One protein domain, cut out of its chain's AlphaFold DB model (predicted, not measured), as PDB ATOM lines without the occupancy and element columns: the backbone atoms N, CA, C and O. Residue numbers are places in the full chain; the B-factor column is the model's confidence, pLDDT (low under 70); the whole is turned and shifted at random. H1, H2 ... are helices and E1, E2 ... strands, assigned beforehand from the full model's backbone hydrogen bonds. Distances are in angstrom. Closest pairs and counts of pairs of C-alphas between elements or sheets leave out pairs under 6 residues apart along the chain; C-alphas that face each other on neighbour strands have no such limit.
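Overview. This is residues 17 to 84 of the 87 residues of an uncharacterized protein of Candidatus Syntrophonatronum acetioxidans (UniProt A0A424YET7). A narrow twisted sheet, antiparallel in the order E1 E2 E3, has an open arc swinging out from one end: the unnamed stretch 36 to 50, then helix H2, which leads back into E2. Residues 17 to 25 and 71 to 76 loop at the sheet's other end. The printed part has 68 residues, ordered E1 H1 H2 E2 E3, mixed helices and strands, loose with radius of gyration of the C-alphas 14.7 A, spanning 43 by 24 by 17 A.

Arrangement. Look first at inner strand E2, residues 64 to 70. Antiparallel to it run E1, residues 26 to 30, at 144 degrees, with N 28 and O 68 2.9 A apart, and E3, residues 77 to 83, its hairpin partner, at 155 degrees, with N 67 and O 80 2.8 A apart, both within hydrogen-bond range. H1, residues 32 to 35, and H2, residues 51 to 63, only graze the sheet; the closest C-alphas of H1 and E2 are those of Asp 32 and Thr 66, 7.6 A apart, and the closest of H2 and E3 are those of His 63 and Thr 83, 6.0 A apart. H1 and H2 are apart. In H2, 8 of 9 O i to N i+4 pairs are within range; H1 is too short for one.

Along the chain. Find C-alpha 26 at (162.400, 182.374, 121.981), where E1 begins its 12.2 A; H1 follows, 5.2 A. H2 runs 19.0 A, E2 19.2 A and E3 19.8 A, to C-alpha 83 at (175.804, 186.441, 134.633).

Size, cuts and confidence. The farthest C-alphas, Gln 22 and Asp 45, are 43.4 A apart. The printed part has no cut; H1 to H2 is a long link, and residues 36 to 55 have pLDDT under 70.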
ATOM      1  N   THR A  17     165.073 174.498 125.357       95.81
ATOM      2  CA  THR A  17     163.874 173.773 124.920       95.81
ATOM      3  C   THR A  17     162.766 173.872 125.961       95.81
ATOM      4  O   THR A  17     163.015 173.914 127.168       95.81
ATOM      5  N   CYS A  18     161.522 173.927 125.493       95.38
ATOM      6  CA  CYS A  18     160.345 173.887 126.346       95.38
ATOM      7  C   CYS A  18     160.195 172.502 126.987       95.38
ATOM      8  O   CYS A  18     160.159 171.494 126.283       95.38
ATOM      9  N   HIS A  19     160.018 172.441 128.308       94.19
ATOM     10  CA  HIS A  19     159.801 171.172 129.011       94.19
ATOM     11  C   HIS A  19     158.470 170.491 128.645       94.19
ATOM     12  O   HIS A  19     158.377 169.270 128.736       94.19
ATOM     13  N   TYR A  20     157.472 171.254 128.184       94.88
ATOM     14  CA  TYR A  20     156.136 170.743 127.864       94.88
ATOM     15  C   TYR A  20     156.008 170.212 126.432       94.88
ATOM     16  O   TYR A  20     155.433 169.149 126.226       94.88
ATOM     17  N   CYS A  21     156.539 170.931 125.438       95.75
ATOM     18  CA  CYS A  21     156.360 170.583 124.021       95.75
ATOM     19  C   CYS A  21     157.666 170.384 123.240       95.75
ATOM     20  O   CYS A  21     157.619 170.130 122.041       95.75
ATOM     21  N   GLN A  22     158.827 170.496 123.896       96.38
ATOM     22  CA  GLN A  22     160.162 170.287 123.312       96.38
ATOM     23  C   GLN A  22     160.559 171.253 122.180       96.38
ATOM     24  O   GLN A  22     161.645 171.128 121.615       96.38
ATOM     25  N   VAL A  23     159.740 172.267 121.889       96.25
ATOM     26  CA  VAL A  23     160.064 173.346 120.942       96.25
ATOM     27  C   VAL A  23     161.102 174.294 121.549       96.25
ATOM     28  O   VAL A  23     161.108 174.530 122.761       96.25
ATOM     29  N   THR A  24     161.992 174.840 120.719       96.25
ATOM     30  CA  THR A  24     162.962 175.858 121.138       96.25
ATOM     31  C   THR A  24     162.243 177.115 121.627       96.25
ATOM     32  O   THR A  24     161.332 177.615 120.974       96.25
ATOM     33  N   LEU A  25     162.649 177.605 122.794       95.75
ATOM     34  CA  LEU A  25     162.148 178.842 123.369       95.75
ATOM     35  C   LEU A  25     162.778 180.044 122.670       95.75
ATOM     36  O   LEU A  25     163.969 180.048 122.358       95.75
ATOM     37  N   GLU A  26     161.976 181.082 122.495       95.06
ATOM     38  CA  GLU A  26     162.400 182.374 121.981       95.06
ATOM     39  C   GLU A  26     162.830 183.276 123.137       95.06
ATOM     40  O   GLU A  26     162.155 183.365 124.164       95.06
ATOM     41  N   ASN A  27     163.948 183.982 122.970       94.06
ATOM     42  CA  ASN A  27     164.372 185.001 123.922       94.06
ATOM     43  C   ASN A  27     163.568 186.280 123.688       94.06
ATOM     44  O   ASN A  27     163.772 186.973 122.693       94.06
ATOM     45  N   TRP A  28     162.688 186.597 124.627       93.38
ATOM     46  CA  TRP A  28     161.837 187.785 124.591       93.38
ATOM     47  C   TRP A  28     162.488 188.995 125.281       93.38
ATOM     48  O   TRP A  28     161.903 190.065 125.389       93.38
ATOM     49  N   GLY A  29     163.750 188.870 125.692       91.38
ATOM     50  CA  GLY A  29     164.534 189.969 126.239       91.38
ATOM     51  C   GLY A  29     164.498 190.033 127.761       91.38
ATOM     52  O   GLY A  29     164.188 189.054 128.442       91.38
ATOM     53  N   VAL A  30     164.920 191.180 128.293       91.62
ATOM     54  CA  VAL A  30     165.091 191.391 129.734       91.62
ATOM     55  C   VAL A  30     163.724 191.504 130.403       91.62
ATOM     56  O   VAL A  30     162.891 192.293 129.970       91.62
ATOM     57  N   LEU A  31     163.509 190.732 131.467       88.06
ATOM     58  CA  LEU A  31     162.234 190.672 132.180       88.06
ATOM     59  C   LEU A  31     161.831 192.038 132.766       88.06
ATOM     60  O   LEU A  31     160.663 192.403 132.711       88.06
ATOM     61  N   ASP A  32     162.797 192.819 133.250       81.12
ATOM     62  CA  ASP A  32     162.567 194.156 133.816       81.12
ATOM     63  C   ASP A  32     161.900 195.121 132.826       81.12
ATOM     64  O   ASP A  32     161.075 195.936 133.234       81.12
ATOM     65  N   ASN A  33     162.143 194.960 131.519       82.00
ATOM     66  CA  ASN A  33     161.493 195.774 130.485       82.00
ATOM     67  C   ASN A  33     159.965 195.577 130.441       82.00
ATOM     68  O   ASN A  33     159.262 196.403 129.869       82.00
ATOM     69  N   TYR A  34     159.448 194.479 131.003       78.56
ATOM     70  CA  TYR A  34     158.014 194.188 131.055       78.56
ATOM     71  C   TYR A  34     157.342 194.706 132.324       78.56
ATOM     72  O   TYR A  34     156.139 194.976 132.315       78.56
ATOM     73  N   PHE A  35     158.097 194.831 133.417       71.69
ATOM     74  CA  PHE A  35     157.576 195.380 134.666       71.69
ATOM     75  C   PHE A  35     157.400 196.890 134.596       71.69
ATOM     76  O   PHE A  35     156.549 197.433 135.301       71.69
ATOM     77  N   ASP A  36     158.127 197.542 133.695       60.00
ATOM     78  CA  ASP A  36     158.106 198.982 133.576       60.00
ATOM     79  C   ASP A  36     157.504 199.427 132.239       60.00
ATOM     80  O   ASP A  36     158.192 199.624 131.239       60.00
ATOM     81  N   ARG A  37     156.172 199.571 132.203       45.12
ATOM     82  CA  ARG A  37     155.426 199.923 130.976       45.12
ATOM     83  C   ARG A  37     155.812 201.289 130.384       45.12
ATOM     84  O   ARG A  37     155.438 201.553 129.245       45.12
ATOM     85  N   TYR A  38     156.575 202.110 131.112       49.88
ATOM     86  CA  TYR A  38     157.180 203.362 130.642       49.88
ATOM     87  C   TYR A  38     158.550 203.653 131.289       49.88
ATOM     88  O   TYR A  38     159.014 204.782 131.219       49.88
ATOM     89  N   GLY A  39     159.232 202.667 131.878       52.38
ATOM     90  CA  GLY A  39     160.441 202.865 132.699       52.38
ATOM     91  C   GLY A  39     161.585 203.695 132.137       52.38
ATOM     92  O   GLY A  39     162.182 204.468 132.875       52.38
ATOM     93  N   PRO A  40     161.890 203.618 130.830       50.66
ATOM     94  CA  PRO A  40     162.904 204.488 130.238       50.66
ATOM     95  C   PRO A  40     162.512 205.979 130.206       50.66
ATOM     96  O   PRO A  40     163.366 206.815 129.929       50.66
ATOM     97  N   TYR A  41     161.230 206.298 130.416       49.88
ATOM     98  CA  TYR A  41     160.619 207.626 130.269       49.88
ATOM     99  C   TYR A  41     159.800 208.075 131.488       49.88
ATOM    100  O   TYR A  41     159.281 209.191 131.487       49.88
ATOM    101  N   LEU A  42     159.635 207.223 132.497       49.41
ATOM    102  CA  LEU A  42     159.058 207.606 133.774       49.41
ATOM    103  C   LEU A  42     160.188 208.138 134.643       49.41
ATOM    104  O   LEU A  42     161.134 207.416 134.949       49.41
ATOM    105  N   ASP A  43     160.076 209.403 135.039       51.91
ATOM    106  CA  ASP A  43     160.901 209.941 136.109       51.91
ATOM    107  C   ASP A  43     160.763 209.017 137.329       51.91
ATOM    108  O   ASP A  43     159.648 208.641 137.711       51.91
ATOM    109  N   HIS A  44     161.900 208.649 137.928       52.72
ATOM    110  CA  HIS A  44     162.002 207.736 139.078       52.72
ATOM    111  C   HIS A  44     161.068 208.104 140.255       52.72
ATOM    112  O   HIS A  44     160.794 207.273 141.113       52.72
ATOM    113  N   ASP A  45     160.527 209.323 140.277       51.69
ATOM    114  CA  ASP A  45     159.617 209.832 141.302       51.69
ATOM    115  C   ASP A  45     158.212 209.187 141.310       51.69
ATOM    116  O   ASP A  45     157.475 209.357 142.285       51.69
ATOM    117  N   PHE A  46     157.798 208.449 140.268       47.84
ATOM    118  CA  PHE A  46     156.409 207.960 140.157       47.84
ATOM    119  C   PHE A  46     156.123 206.590 140.790       47.84
ATOM    120  O   PHE A  46     154.958 206.283 141.061       47.84
ATOM    121  N   PHE A  47     157.143 205.778 141.077       50.69
ATOM    122  CA  PHE A  47     156.968 204.490 141.747       50.69
ATOM    123  C   PHE A  47     157.714 204.477 143.077       50.69
ATOM    124  O   PHE A  47     158.915 204.257 143.135       50.69
ATOM    125  N   SER A  48     156.982 204.654 144.177       49.72
ATOM    126  CA  SER A  48     157.495 204.395 145.525       49.72
ATOM    127  C   SER A  48     157.637 202.887 145.764       49.72
ATOM    128  O   SER A  48     156.898 202.307 146.562       49.72
ATOM    129  N   TYR A  49     158.568 202.223 145.075       54.69
ATOM    130  CA  TYR A  49     159.103 200.978 145.618       54.69
ATOM    131  C   TYR A  49     159.825 201.319 146.932       54.69
ATOM    132  O   TYR A  49     160.393 202.409 147.057       54.69
ATOM    133  N   PRO A  50     159.803 200.440 147.949       57.97
ATOM    134  CA  PRO A  50     160.688 200.612 149.090       57.97
ATOM    135  C   PRO A  50     162.111 200.790 148.548       57.97
ATOM    136  O   PRO A  50     162.570 199.946 147.783       57.97
ATOM    137  N   GLN A  51     162.804 201.877 148.912       61.44
ATOM    138  CA  GLN A  51     164.145 202.204 148.383       61.44
ATOM    139  C   GLN A  51     165.140 201.031 148.492       61.44
ATOM    140  O   GLN A  51     166.118 200.950 147.752       61.44
ATOM    141  N   GLU A  52     164.897 200.126 149.439       65.69
ATOM    142  CA  GLU A  52     165.646 198.893 149.639       65.69
ATOM    143  C   GLU A  52     165.455 197.889 148.489       65.69
ATOM    144  O   GLU A  52     166.447 197.419 147.938       65.69
ATOM    145  N   GLU A  53     164.220 197.640 148.037       65.50
ATOM    146  CA  GLU A  53     163.940 196.737 146.911       65.50
ATOM    147  C   GLU A  53     164.500 197.267 145.588       65.50
ATOM    148  O   GLU A  53     164.976 196.496 144.753       65.50
ATOM    149  N   GLU A  54     164.446 198.582 145.380       65.81
ATOM    150  CA  GLU A  54     164.996 199.219 144.183       65.81
ATOM    151  C   GLU A  54     166.526 199.104 144.168       65.81
ATOM    152  O   GLU A  54     167.111 198.655 143.181       65.81
ATOM    153  N   ARG A  55     167.177 199.369 145.309       66.44
ATOM    154  CA  ARG A  55     168.627 199.192 145.468       66.44
ATOM    155  C   ARG A  55     169.054 197.735 145.269       66.44
ATOM    156  O   ARG A  55     170.081 197.484 144.635       66.44
ATOM    157  N   GLU A  56     168.297 196.772 145.789       72.00
ATOM    158  CA  GLU A  56     168.569 195.343 145.592       72.00
ATOM    159  C   GLU A  56     168.408 194.918 144.127       72.00
ATOM    160  O   GLU A  56     169.256 194.186 143.604       72.00
ATOM    161  N   ARG A  57     167.372 195.409 143.434       70.38
ATOM    162  CA  ARG A  57     167.204 195.187 141.989       70.38
ATOM    163  C   ARG A  57     168.347 195.800 141.194       70.38
ATOM    164  O   ARG A  57     168.909 195.119 140.341       70.38
ATOM    165  N   GLU A  58     168.759 197.028 141.503       72.00
ATOM    166  CA  GLU A  58     169.918 197.661 140.867       72.00
ATOM    167  C   GLU A  58     171.213 196.866 141.087       72.00
ATOM    168  O   GLU A  58     171.966 196.622 140.139       72.00
ATOM    169  N   LEU A  59     171.484 196.440 142.326       75.31
ATOM    170  CA  LEU A  59     172.642 195.608 142.671       75.31
ATOM    171  C   LEU A  59     172.627 194.294 141.887       75.31
ATOM    172  O   LEU A  59     173.641 193.923 141.287       75.31
ATOM    173  N   ASN A  60     171.475 193.625 141.819       78.88
ATOM    174  CA  ASN A  60     171.313 192.408 141.032       78.88
ATOM    175  C   ASN A  60     171.517 192.674 139.539       78.88
ATOM    176  O   ASN A  60     172.291 191.961 138.902       78.88
ATOM    177  N   ASN A  61     170.950 193.751 138.998       81.06
ATOM    178  CA  ASN A  61     171.104 194.143 137.599       81.06
ATOM    179  C   ASN A  61     172.540 194.516 137.223       81.06
ATOM    180  O   ASN A  61     172.909 194.429 136.051       81.06
ATOM    181  N   ARG A  62     173.410 194.879 138.170       83.69
ATOM    182  CA  ARG A  62     174.845 195.077 137.882       83.69
ATOM    183  C   ARG A  62     175.579 193.764 137.593       83.69
ATOM    184  O   ARG A  62     176.563 193.766 136.852       83.69
ATOM    185  N   HIS A  63     175.123 192.650 138.160       89.75
ATOM    186  CA  HIS A  63     175.807 191.354 138.079       89.75
ATOM    187  C   HIS A  63     175.077 190.334 137.204       89.75
ATOM    188  O   HIS A  63     175.724 189.490 136.580       89.75
ATOM    189  N   TYR A  64     173.759 190.441 137.121       92.25
ATOM    190  CA  TYR A  64     172.873 189.486 136.484       92.25
ATOM    191  C   TYR A  64     171.949 190.183 135.488       92.25
ATOM    192  O   TYR A  64     171.740 191.393 135.527       92.25
ATOM    193  N   CYS A  65     171.445 189.408 134.540       92.31
ATOM    194  CA  CYS A  65     170.472 189.829 133.548       92.31
ATOM    195  C   CYS A  65     169.414 188.733 133.459       92.31
ATOM    196  O   CYS A  65     169.730 187.609 133.061       92.31
ATOM    197  N   THR A  66     168.186 189.037 133.870       93.12
ATOM    198  CA  THR A  66     167.081 188.074 133.859       93.12
ATOM    199  C   THR A  66     166.349 188.172 132.534       93.12
ATOM    200  O   THR A  66     165.786 189.212 132.213       93.12
ATOM    201  N   HIS A  67     166.358 187.092 131.762       94.44
ATOM    202  CA  HIS A  67     165.683 187.000 130.474       94.44
ATOM    203  C   HIS A  67     164.397 186.198 130.575       94.44
ATOM    204  O   HIS A  67     164.371 185.150 131.228       94.44
ATOM    205  N   PHE A  68     163.360 186.661 129.886       94.56
ATOM    206  CA  PHE A  68     162.141 185.894 129.677       94.56
ATOM    207  C   PHE A  68     162.270 185.054 128.403       94.56
ATOM    208  O   PHE A  68     162.574 185.573 127.329       94.56
ATOM    209  N   MET A  69     162.073 183.746 128.537       94.69
ATOM    210  CA  MET A  69     162.125 182.780 127.446       94.69
ATOM    211  C   MET A  69     160.716 182.251 127.212       94.69
ATOM    212  O   MET A  69     160.150 181.621 128.106       94.69
ATOM    213  N   TYR A  70     160.160 182.496 126.033       95.56
ATOM    214  CA  TYR A  70     158.772 182.186 125.714       95.56
ATOM    215  C   TYR A  70     158.675 181.043 124.708       95.56
ATOM    216  O   TYR A  70     159.461 180.951 123.764       95.56
ATOM    217  N   CYS A  71     157.712 180.148 124.905       96.94
ATOM    218  CA  CYS A  71     157.433 179.077 123.967       96.94
ATOM    219  C   CYS A  71     156.360 179.513 122.960       96.94
ATOM    220  O   CYS A  71     155.198 179.645 123.350       96.94
ATOM    221  N   PRO A  72     156.678 179.616 121.656       96.19
ATOM    222  CA  PRO A  72     155.692 180.017 120.652       96.19
ATOM    223  C   PRO A  72     154.607 178.954 120.405       96.19
ATOM    224  O   PRO A  72     153.582 179.253 119.802       96.19
ATOM    225  N   HIS A  73     154.814 177.710 120.855       97.19
ATOM    226  CA  HIS A  73     153.899 176.598 120.593       97.19
ATOM    227  C   HIS A  73     152.871 176.384 121.714       97.19
ATOM    228  O   HIS A  73     151.675 176.331 121.450       97.19
ATOM    229  N   CYS A  74     153.320 176.251 122.968       96.06
ATOM    230  CA  CYS A  74     152.430 175.998 124.109       96.06
ATOM    231  C   CYS A  74     152.189 177.227 124.992       96.06
ATOM    232  O   CYS A  74     151.490 177.109 125.990       96.06
ATOM    233  N   GLN A  75     152.761 178.383 124.636       95.38
ATOM    234  CA  GLN A  75     152.588 179.665 125.330       95.38
ATOM    235  C   GLN A  75     153.125 179.707 126.771       95.38
ATOM    236  O   GLN A  75     152.874 180.660 127.503       95.38
ATOM    237  N   GLU A  76     153.913 178.705 127.160       95.25
ATOM    238  CA  GLU A  76     154.598 178.662 128.450       95.25
ATOM    239  C   GLU A  76     155.867 179.516 128.432       95.25
ATOM    240  O   GLU A  76     156.561 179.605 127.414       95.25
ATOM    241  N   GLY A  77     156.198 180.111 129.577       92.56
ATOM    242  CA  GLY A  77     157.364 180.972 129.739       92.56
ATOM    243  C   GLY A  77     158.233 180.560 130.920       92.56
ATOM    244  O   GLY A  77     157.731 180.137 131.957       92.56
ATOM    245  N   ILE A  78     159.548 180.708 130.780       94.00
ATOM    246  CA  ILE A  78     160.500 180.514 131.879       94.00
ATOM    247  C   ILE A  78     161.470 181.688 131.956       94.00
ATOM    248  O   ILE A  78     161.763 182.342 130.956       94.00
ATOM    249  N   THR A  79     162.029 181.924 133.136       93.81
ATOM    250  CA  THR A  79     163.084 182.919 133.323       93.81
ATOM    251  C   THR A  79     164.466 182.272 133.279       93.81
ATOM    252  O   THR A  79     164.678 181.140 133.726       93.81
ATOM    253  N   ARG A  80     165.440 182.989 132.713       93.81
ATOM    254  CA  ARG A  80     166.850 182.588 132.692       93.81
ATOM    255  C   ARG A  80     167.723 183.720 133.198       93.81
ATOM    256  O   ARG A  80     167.719 184.812 132.645       93.81
ATOM    257  N   ILE A  81     168.490 183.436 134.244       93.62
ATOM    258  CA  ILE A  81     169.428 184.386 134.837       93.62
ATOM    259  C   ILE A  81     170.783 184.212 134.154       93.62
ATOM    260  O   ILE A  81     171.348 183.117 134.153       93.62
ATOM    261  N   ILE A  82     171.301 185.294 133.578       93.94
ATOM    262  CA  ILE A  82     172.591 185.329 132.887       93.94
ATOM    263  C   ILE A  82     173.562 186.202 133.669       93.94
ATOM    264  O   ILE A  82     173.281 187.365 133.952       93.94
ATOM    265  N   THR A  83     174.740 185.670 133.983       94.19
ATOM    266  CA  THR A  83     175.804 186.441 134.633       94.19
ATOM    267  C   THR A  83     176.462 187.392 133.636       94.19
ATOM    268  O   THR A  83     176.963 186.965 132.591       94.19
ATOM    269  N   LYS A  84     176.508 188.684 133.972       93.56
ATOM    270  CA  LYS A  84     177.214 189.705 133.191       93.56
ATOM    271  C   LYS A  84     178.730 189.535 133.336       93.56
ATOM    272  O   LYS A  84     179.228 189.220 134.421       93.56
TER     273      LYS A  84